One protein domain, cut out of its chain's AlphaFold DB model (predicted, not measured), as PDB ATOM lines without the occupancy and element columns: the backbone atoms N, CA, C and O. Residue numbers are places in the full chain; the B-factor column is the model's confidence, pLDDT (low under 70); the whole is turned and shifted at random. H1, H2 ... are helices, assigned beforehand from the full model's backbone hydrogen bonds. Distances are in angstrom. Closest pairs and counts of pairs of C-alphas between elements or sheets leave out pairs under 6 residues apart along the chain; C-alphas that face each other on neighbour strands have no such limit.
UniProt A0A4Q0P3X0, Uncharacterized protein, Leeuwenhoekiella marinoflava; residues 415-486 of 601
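This is residues 415 to 486 of the 601 residues of an uncharacterized protein of Leeuwenhoekiella marinoflava (UniProt A0A4Q0P3X0). Two antiparallel helix pairs, H1 with H2 and H3 with H5, form two crossed layers; short H4 extends the H3-H5 layer, and residues 428 to 439 loop out between H1 and H2. The printed part has 72 residues with five named helices, H1 to H5, and no named strand: all helix, compact, radius of gyration of the C-alphas 11.0 A, spans 30 by 24 by 18 A.

H1, residues 415 to 427, touches H2, residues 440 to 448, with residues 422 to 427 alone, as a hairpin (closest C-alphas Leu 426 and Ile 442, 5.5 A; shallow tilt of 28 degrees, opposite ways). H1 touches H3, residues 453 to 462, only just about perpendicular at 71 degrees; the closest C-alphas, Ala 423 and Leu 460, are 5.5 A apart. H3 touches H5, residues 476 to 485, at a shallow tilt of 21 degrees, opposite ways; the closest C-alphas, Asn 453 and Leu 483, are 5.3 A apart. H4, residues 469 to 474, meets H5 only through their link and is apart from H1, H2 and H3. Each O i to N i+4 pair is within hydrogen-bond range in H1, H3, H4 and H5, and 4 of 5 in H2.

H1 runs 18.4 A from C-alpha 415 at (122.926, 130.111, 123.378); H2 13.6 A, H3 14.3 A, H4 8.8 A; H5 runs 14.5 A to C-alpha 485 at (127.299, 130.120, 149.842).

The printed part has no cut. The H1 to H2 link is long. No printed residue is under pLDDT 70.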
ATOM      1  N   PRO A 415     122.705 130.569 122.001       88.75
ATOM      2  CA  PRO A 415     122.926 130.111 123.378       88.75
ATOM      3  C   PRO A 415     124.336 130.409 123.915       88.75
ATOM      4  O   PRO A 415     124.519 130.696 125.097       88.75
ATOM      5  N   LYS A 416     125.357 130.382 123.045       88.38
ATOM      6  CA  LYS A 416     126.734 130.745 123.412       88.38
ATOM      7  C   LYS A 416     126.870 132.244 123.703       88.38
ATOM      8  O   LYS A 416     127.504 132.606 124.688       88.38
ATOM      9  N   GLN A 417     126.268 133.105 122.881       88.06
ATOM     10  CA  GLN A 417     126.275 134.562 123.073       88.06
ATOM     11  C   GLN A 417     125.476 134.983 124.312       88.06
ATOM     12  O   GLN A 417     125.924 135.858 125.048       88.06
ATOM     13  N   GLN A 418     124.348 134.323 124.590       92.25
ATOM     14  CA  GLN A 418     123.572 134.522 125.817       92.25
ATOM     15  C   GLN A 418     124.413 134.210 127.058       92.25
ATOM     16  O   GLN A 418     124.551 135.058 127.937       92.25
ATOM     17  N   LYS A 419     125.053 133.031 127.100       94.00
ATOM     18  CA  LYS A 419     125.946 132.640 128.204       94.00
ATOM     19  C   LYS A 419     127.132 133.587 128.359       94.00
ATOM     20  O   LYS A 419     127.496 133.912 129.480       94.00
ATOM     21  N   HIS A 420     127.717 134.039 127.252       93.56
ATOM     22  CA  HIS A 420     128.812 135.005 127.276       93.56
ATOM     23  C   HIS A 420     128.360 136.333 127.895       93.56
ATOM     24  O   HIS A 420     128.983 136.811 128.835       93.56
ATOM     25  N   LYS A 421     127.227 136.882 127.445       94.06
ATOM     26  CA  LYS A 421     126.651 138.113 128.001       94.06
ATOM     27  C   LYS A 421     126.324 137.979 129.491       94.06
ATOM     28  O   LYS A 421     126.716 138.843 130.266       94.06
ATOM     29  N   ILE A 422     125.687 136.879 129.901       96.19
ATOM     30  CA  ILE A 422     125.409 136.590 131.316       96.19
ATOM     31  C   ILE A 422     126.711 136.514 132.124       96.19
ATOM     32  O   ILE A 422     126.781 137.073 133.212       96.19
ATOM     33  N   ALA A 423     127.748 135.848 131.610       96.50
ATOM     34  CA  ALA A 423     129.021 135.716 132.314       96.50
ATOM     35  C   ALA A 423     129.688 137.081 132.552       96.50
ATOM     36  O   ALA A 423     130.183 137.326 133.648       96.50
ATOM     37  N   PHE A 424     129.675 137.977 131.560       95.81
ATOM     38  CA  PHE A 424     130.188 139.343 131.722       95.81
ATOM     39  C   PHE A 424     129.353 140.161 132.710       95.81
ATOM     40  O   PHE A 424     129.923 140.829 133.569       95.81
ATOM     41  N   ASP A 425     128.024 140.061 132.644       95.94
ATOM     42  CA  ASP A 425     127.130 140.733 133.591       95.94
ATOM     43  C   ASP A 425     127.355 140.227 135.033       95.94
ATOM     44  O   ASP A 425     127.423 141.034 135.955       95.94
ATOM     45  N   LEU A 426     127.545 138.914 135.238       95.94
ATOM     46  CA  LEU A 426     127.860 138.323 136.549       95.94
ATOM     47  C   LEU A 426     129.216 138.791 137.092       95.94
ATOM     48  O   LEU A 426     129.359 138.997 138.295       95.94
ATOM     49  N   VAL A 427     130.212 138.985 136.225       96.12
ATOM     50  CA  VAL A 427     131.516 139.539 136.620       96.12
ATOM     51  C   VAL A 427     131.415 141.029 136.953       96.12
ATOM     52  O   VAL A 427     132.044 141.479 137.911       96.12
ATOM     53  N   GLY A 428     130.594 141.787 136.226       94.25
ATOM     54  CA  GLY A 428     130.376 143.214 136.462       94.25
ATOM     55  C   GLY A 428     131.649 144.050 136.283       94.25
ATOM     56  O   GLY A 428     132.458 143.798 135.394       94.25
ATOM     57  N   GLU A 429     131.841 145.054 137.144       91.56
ATOM     58  CA  GLU A 429     133.016 145.948 137.120       91.56
ATOM     59  C   GLU A 429     134.258 145.350 137.821       91.56
ATOM     60  O   GLU A 429     135.253 146.048 138.026       91.56
ATOM     61  N   ASN A 430     134.226 144.070 138.212       92.06
ATOM     62  CA  ASN A 430     135.358 143.434 138.886       92.06
ATOM     63  C   ASN A 430     136.574 143.318 137.955       92.06
ATOM     64  O   ASN A 430     136.479 142.846 136.821       92.06
ATOM     65  N   SER A 431     137.742 143.701 138.468       90.94
ATOM     66  CA  SER A 431     139.016 143.695 137.743       90.94
ATOM     67  C   SER A 431     140.087 142.988 138.576       90.94
ATOM     68  O   SER A 431     140.036 143.063 139.800       90.94
ATOM     69  N   PRO A 432     141.101 142.347 137.961       85.88
ATOM     70  CA  PRO A 432     142.191 141.703 138.698       85.88
ATOM     71  C   PRO A 432     142.947 142.616 139.672       85.88
ATOM     72  O   PRO A 432     143.606 142.109 140.574       85.88
ATOM     73  N   ASN A 433     142.859 143.937 139.484       86.31
ATOM     74  CA  ASN A 433     143.553 144.937 140.294       86.31
ATOM     75  C   ASN A 433     142.681 145.519 141.421       86.31
ATOM     76  O   ASN A 433     143.123 146.434 142.115       86.31
ATOM     77  N   THR A 434     141.432 145.068 141.589       82.94
ATOM     78  CA  THR A 434     140.586 145.570 142.679       82.94
ATOM     79  C   THR A 434     141.048 145.003 144.021       82.94
ATOM     80  O   THR A 434     141.485 143.860 144.124       82.94
ATOM     81  N   THR A 435     140.924 145.801 145.084       82.81
ATOM     82  CA  THR A 435     141.285 145.395 146.457       82.81
ATOM     83  C   THR A 435     140.374 144.300 147.027       82.81
ATOM     84  O   THR A 435     140.663 143.751 148.085       82.81
ATOM     85  N   GLY A 436     139.275 143.980 146.340       87.38
ATOM     86  CA  GLY A 436     138.343 142.905 146.665       87.38
ATOM     87  C   GLY A 436     137.310 142.709 145.553       87.38
ATOM     88  O   GLY A 436     137.147 143.577 144.689       87.38
ATOM     89  N   VAL A 437     136.629 141.563 145.573       92.56
ATOM     90  CA  VAL A 437     135.543 141.239 144.637       92.56
ATOM     91  C   VAL A 437     134.234 141.802 145.184       92.56
ATOM     92  O   VAL A 437     133.909 141.641 146.360       92.56
ATOM     93  N   VAL A 438     133.493 142.480 144.321       93.38
ATOM     94  CA  VAL A 438     132.212 143.110 144.616       93.38
ATOM     95  C   VAL A 438     131.084 142.205 144.124       93.38
ATOM     96  O   VAL A 438     131.105 141.778 142.972       93.38
ATOM     97  N   TYR A 439     130.100 141.933 144.989       95.44
ATOM     98  CA  TYR A 439     129.046 140.940 144.731       95.44
ATOM     99  C   TYR A 439     127.627 141.520 144.590       95.44
ATOM    100  O   TYR A 439     126.715 140.790 144.220       95.44
ATOM    101  N   HIS A 440     127.406 142.810 144.883       91.06
ATOM    102  CA  HIS A 440     126.050 143.366 145.034       91.06
ATOM    103  C   HIS A 440     125.192 143.304 143.761       91.06
ATOM    104  O   HIS A 440     123.973 143.237 143.853       91.06
ATOM    105  N   HIS A 441     125.807 143.299 142.577       93.25
ATOM    106  CA  HIS A 441     125.089 143.209 141.305       93.25
ATOM    107  C   HIS A 441     124.673 141.775 140.950       93.25
ATOM    108  O   HIS A 441     123.803 141.590 140.107       93.25
ATOM    109  N   ILE A 442     125.265 140.747 141.570       95.25
ATOM    110  CA  ILE A 442     125.044 139.345 141.182       95.25
ATOM    111  C   ILE A 442     123.575 138.953 141.341       95.25
ATOM    112  O   ILE A 442     123.010 138.349 140.432       95.25
ATOM    113  N   GLU A 443     122.935 139.334 142.447       93.00
ATOM    114  CA  GLU A 443     121.522 139.024 142.692       93.00
ATOM    115  C   GLU A 443     120.605 139.664 141.636       93.00
ATOM    116  O   GLU A 443     119.697 139.017 141.112       93.00
ATOM    117  N   GLU A 444     120.877 140.918 141.263       91.94
ATOM    118  CA  GLU A 444     120.126 141.626 140.223       91.94
ATOM    119  C   GLU A 444     120.280 140.948 138.859       91.94
ATOM    120  O   GLU A 444     119.311 140.825 138.111       91.94
ATOM    121  N   ILE A 445     121.483 140.463 138.544       95.38
ATOM    122  CA  ILE A 445     121.757 139.750 137.297       95.38
ATOM    123  C   ILE A 445     121.056 138.389 137.267       95.38
ATOM    124  O   ILE A 445     120.458 138.039 136.247       95.38
ATOM    125  N   LEU A 446     121.064 137.636 138.369       94.69
ATOM    126  CA  LEU A 446     120.335 136.368 138.457       94.69
ATOM    127  C   LEU A 446     118.825 136.577 138.294       94.69
ATOM    128  O   LEU A 446     118.196 135.845 137.531       94.69
ATOM    129  N   LYS A 447     118.259 137.621 138.918       93.00
ATOM    130  CA  LYS A 447     116.855 138.031 138.728       93.00
ATOM    131  C   LYS A 447     116.560 138.401 137.278       93.00
ATOM    132  O   LYS A 447     115.621 137.872 136.694       93.00
ATOM    133  N   LYS A 448     117.390 139.266 136.688       93.25
ATOM    134  CA  LYS A 448     117.253 139.764 135.310       93.25
ATOM    135  C   LYS A 448     117.206 138.641 134.273       93.25
ATOM    136  O   LYS A 448     116.517 138.780 133.269       93.25
ATOM    137  N   TYR A 449     117.953 137.561 134.493       93.75
ATOM    138  CA  TYR A 449     118.034 136.431 133.565       93.75
ATOM    139  C   TYR A 449     117.279 135.181 134.039       93.75
ATOM    140  O   TYR A 449     117.389 134.140 133.394       93.75
ATOM    141  N   HIS A 450     116.519 135.275 135.136       93.62
ATOM    142  CA  HIS A 450     115.780 134.163 135.745       93.62
ATOM    143  C   HIS A 450     116.649 132.917 136.004       93.62
ATOM    144  O   HIS A 450     116.266 131.795 135.676       93.62
ATOM    145  N   LEU A 451     117.842 133.119 136.574       93.06
ATOM    146  CA  LEU A 451     118.824 132.064 136.830       93.06
ATOM    147  C   LEU A 451     118.851 131.659 138.306       93.06
ATOM    148  O   LEU A 451     118.770 132.502 139.197       93.06
ATOM    149  N   THR A 452     119.065 130.370 138.565       94.50
ATOM    150  CA  THR A 452     119.486 129.885 139.885       94.50
ATOM    151  C   THR A 452     120.983 130.129 140.102       94.50
ATOM    152  O   THR A 452     121.751 130.294 139.146       94.50
ATOM    153  N   ASN A 453     121.436 130.087 141.358       94.50
ATOM    154  CA  ASN A 453     122.864 130.201 141.683       94.50
ATOM    155  C   ASN A 453     123.712 129.131 140.986       94.50
ATOM    156  O   ASN A 453     124.788 129.422 140.458       94.50
ATOM    157  N   GLU A 454     123.192 127.903 140.911       94.81
ATOM    158  CA  GLU A 454     123.847 126.794 140.221       94.81
ATOM    159  C   GLU A 454     123.987 127.060 138.713       94.81
ATOM    160  O   GLU A 454     125.044 126.816 138.125       94.81
ATOM    161  N   GLN A 455     122.959 127.632 138.079       95.31
ATOM    162  CA  GLN A 455     123.020 128.018 136.669       95.31
ATOM    163  C   GLN A 455     124.043 129.137 136.431       95.31
ATOM    164  O   GLN A 455     124.843 129.034 135.497       95.31
ATOM    165  N   GLY A 456     124.080 130.163 137.289       96.19
ATOM    166  CA  GLY A 456     125.085 131.231 137.228       96.19
ATOM    167  C   GLY A 456     126.517 130.698 137.353       96.19
ATOM    168  O   GLY A 456     127.379 131.007 136.524       96.19
ATOM    169  N   LYS A 457     126.753 129.806 138.323       97.12
ATOM    170  CA  LYS A 457     128.035 129.110 138.517       97.12
ATOM    171  C   LYS A 457     128.445 128.329 137.267       97.12
ATOM    172  O   LYS A 457     129.569 128.476 136.781       97.12
ATOM    173  N   ASN A 458     127.539 127.524 136.714       94.94
ATOM    174  CA  ASN A 458     127.815 126.705 135.532       94.94
ATOM    175  C   ASN A 458     128.132 127.556 134.291       94.94
ATOM    176  O   ASN A 458     128.996 127.189 133.488       94.94
ATOM    177  N   ILE A 459     127.490 128.718 134.143       96.81
ATOM    178  CA  ILE A 459     127.793 129.674 133.070       96.81
ATOM    179  C   ILE A 459     129.215 130.228 133.214       96.81
ATOM    180  O   ILE A 459     129.967 130.196 132.238       96.81
ATOM    181  N   LEU A 460     129.618 130.657 134.416       96.31
ATOM    182  CA  LEU A 460     130.976 131.152 134.673       96.31
ATOM    183  C   LEU A 460     132.042 130.076 134.433       96.31
ATOM    184  O   LEU A 460     133.078 130.368 133.836       96.31
ATOM    185  N   LEU A 461     131.779 128.824 134.824       93.69
ATOM    186  CA  LEU A 461     132.669 127.691 134.549       93.69
ATOM    187  C   LEU A 461     132.823 127.431 133.045       93.69
ATOM    188  O   LEU A 461     133.944 127.275 132.558       93.69
ATOM    189  N   THR A 462     131.716 127.440 132.299       92.62
ATOM    190  CA  THR A 462     131.723 127.201 130.845       92.62
ATOM    191  C   THR A 462     132.402 128.348 130.084       92.62
ATOM    192  O   THR A 462     133.025 128.123 129.048       92.62
ATOM    193  N   MET A 463     132.294 129.581 130.586       95.81
ATOM    194  CA  MET A 463     132.823 130.786 129.941       95.81
ATOM    195  C   MET A 463     134.204 131.215 130.458       95.81
ATOM    196  O   MET A 463     134.654 132.297 130.100       95.81
ATOM    197  N   ARG A 464     134.933 130.389 131.228       89.31
ATOM    198  CA  ARG A 464     136.292 130.736 131.704       89.31
ATOM    199  C   ARG A 464     137.229 131.181 130.578       89.31
ATOM    200  O   ARG A 464     137.944 132.165 130.722       89.31
ATOM    201  N   GLY A 465     137.174 130.520 129.419       86.38
ATOM    202  CA  GLY A 465     137.986 130.886 128.251       86.38
ATOM    203  C   GLY A 465     137.670 132.261 127.640       86.38
ATOM    204  O   GLY A 465     138.415 132.717 126.782       86.38
ATOM    205  N   ALA A 466     136.584 132.918 128.060       89.75
ATOM    206  CA  ALA A 466     136.225 134.268 127.631       89.75
ATOM    207  C   ALA A 466     136.884 135.378 128.473       89.75
ATOM    208  O   ALA A 466     136.793 136.546 128.100       89.75
ATOM    209  N   PHE A 467     137.529 135.032 129.592       92.56
ATOM    210  CA  PHE A 467     138.160 135.986 130.505       92.56
ATOM    211  C   PHE A 467     139.685 135.852 130.503       92.56
ATOM    212  O   PHE A 467     140.240 134.807 130.156       92.56
ATOM    213  N   SER A 468     140.377 136.913 130.924       92.44
ATOM    214  CA  SER A 468     141.838 136.896 131.023       92.44
ATOM    215  C   SER A 468     142.327 135.869 132.060       92.44
ATOM    216  O   SER A 468     141.609 135.558 133.020       92.44
ATOM    217  N   PRO A 469     143.570 135.361 131.936       92.06
ATOM    218  CA  PRO A 469     144.148 134.451 132.928       92.06
ATOM    219  C   PRO A 469     144.116 135.015 134.355       92.06
ATOM    220  O   PRO A 469     143.855 134.280 135.306       92.06
ATOM    221  N   ALA A 470     144.314 136.329 134.504       90.31
ATOM    222  CA  ALA A 470     144.259 137.008 135.793       90.31
ATOM    223  C   ALA A 470     142.846 136.974 136.400       90.31
ATOM    224  O   ALA A 470     142.691 136.572 137.550       90.31
ATOM    225  N   MET A 471     141.805 137.288 135.619       92.62
ATOM    226  CA  MET A 471     140.411 137.229 136.085       92.62
ATOM    227  C   MET A 471     139.993 135.807 136.467       92.62
ATOM    228  O   MET A 471     139.350 135.608 137.496       92.62
ATOM    229  N   ASN A 472     140.403 134.811 135.677       92.19
ATOM    230  CA  ASN A 472     140.152 133.398 135.968       92.19
ATOM    231  C   ASN A 472     140.839 132.913 137.250       92.19
ATOM    232  O   ASN A 472     140.354 131.971 137.876       92.19
ATOM    233  N   LYS A 473     141.953 133.542 137.635       94.31
ATOM    234  CA  LYS A 473     142.697 133.212 138.851       94.31
ATOM    235  C   LYS A 473     142.121 133.892 140.094       94.31
ATOM    236  O   LYS A 473     142.111 133.266 141.147       94.31
ATOM    237  N   THR A 474     141.678 135.147 139.991       92.44
ATOM    238  CA  THR A 474     141.350 135.964 141.176       92.44
ATOM    239  C   THR A 474     139.870 136.291 141.338       92.44
ATOM    240  O   THR A 474     139.387 136.290 142.461       92.44
ATOM    241  N   ILE A 475     139.132 136.545 140.255       95.69
ATOM    242  CA  ILE A 475     137.750 137.052 140.326       95.69
ATOM    243  C   ILE A 475     136.732 135.924 140.173       95.69
ATOM    244  O   ILE A 475     135.823 135.779 140.989       95.69
ATOM    245  N   ILE A 476     136.890 135.095 139.138       95.75
ATOM    246  CA  ILE A 476     135.934 134.026 138.818       95.75
ATOM    247  C   ILE A 476     135.777 133.017 139.972       95.75
ATOM    248  O   ILE A 476     134.635 132.684 140.289       95.75
ATOM    249  N   PRO A 477     136.851 132.547 140.644       96.88
ATOM    250  CA  PRO A 477     136.709 131.629 141.773       96.88
ATOM    251  C   PRO A 477     135.943 132.247 142.946       96.88
ATOM    252  O   PRO A 477     135.104 131.576 143.531       96.88
ATOM    253  N   SER A 478     136.178 133.527 143.249       96.00
ATOM    254  CA  SER A 478     135.496 134.231 144.340       96.00
ATOM    255  C   SER A 478     134.005 134.432 144.073       96.00
ATOM    256  O   SER A 478     133.194 134.277 144.978       96.00
ATOM    257  N   ILE A 479     133.619 134.725 142.826       96.94
ATOM    258  CA  ILE A 479     132.202 134.811 142.444       96.94
ATOM    259  C   ILE A 479     131.531 133.433 142.503       96.94
ATOM    260  O   ILE A 479     130.395 133.327 142.955       96.94
ATOM    261  N   ILE A 480     132.226 132.371 142.084       96.88
ATOM    262  CA  ILE A 480     131.711 130.999 142.199       96.88
ATOM    263  C   ILE A 480     131.505 130.617 143.671       96.88
ATOM    264  O   ILE A 480     130.430 130.139 144.013       96.88
ATOM    265  N   ASP A 481     132.489 130.878 144.533       96.06
ATOM    266  CA  ASP A 481     132.396 130.628 145.978       96.06
ATOM    267  C   ASP A 481     131.245 131.426 146.617       96.06
ATOM    268  O   ASP A 481     130.500 130.900 147.437       96.06
ATOM    269  N   TYR A 482     131.025 132.671 146.183       96.25
ATOM    270  CA  TYR A 482     129.869 133.458 146.610       96.25
ATOM    271  C   TYR A 482     128.533 132.812 146.203       96.25
ATOM    272  O   TYR A 482     127.643 132.663 147.042       96.25
ATOM    273  N   LEU A 483     128.400 132.378 144.944       95.25
ATOM    274  CA  LEU A 483     127.194 131.710 144.438       95.25
ATOM    275  C   LEU A 483     126.911 130.371 145.140       95.25
ATOM    276  O   LEU A 483     125.757 129.969 145.223       95.25
ATOM    277  N   GLU A 484     127.937 129.683 145.644       94.25
ATOM    278  CA  GLU A 484     127.785 128.433 146.404       94.25
ATOM    279  C   GLU A 484     127.312 128.653 147.846       94.25
ATOM    280  O   GLU A 484     126.701 127.761 148.429       94.25
ATOM    281  N   ARG A 485     127.601 129.820 148.431       91.81
ATOM    282  CA  ARG A 485     127.299 130.120 149.842       91.81
ATOM    283  C   ARG A 485     125.954 130.794 150.057       91.81
ATOM    284  O   ARG A 485     125.401 130.706 151.150       91.81
ATOM    285  N   VAL A 486     125.466 131.523 149.063       88.31
ATOM    286  CA  VAL A 486     124.190 132.236 149.150       88.31
ATOM    287  C   VAL A 486     123.097 131.328 148.598       88.31
ATOM    288  O   VAL A 486     123.272 130.743 147.535       88.31
TER     289      VAL A 486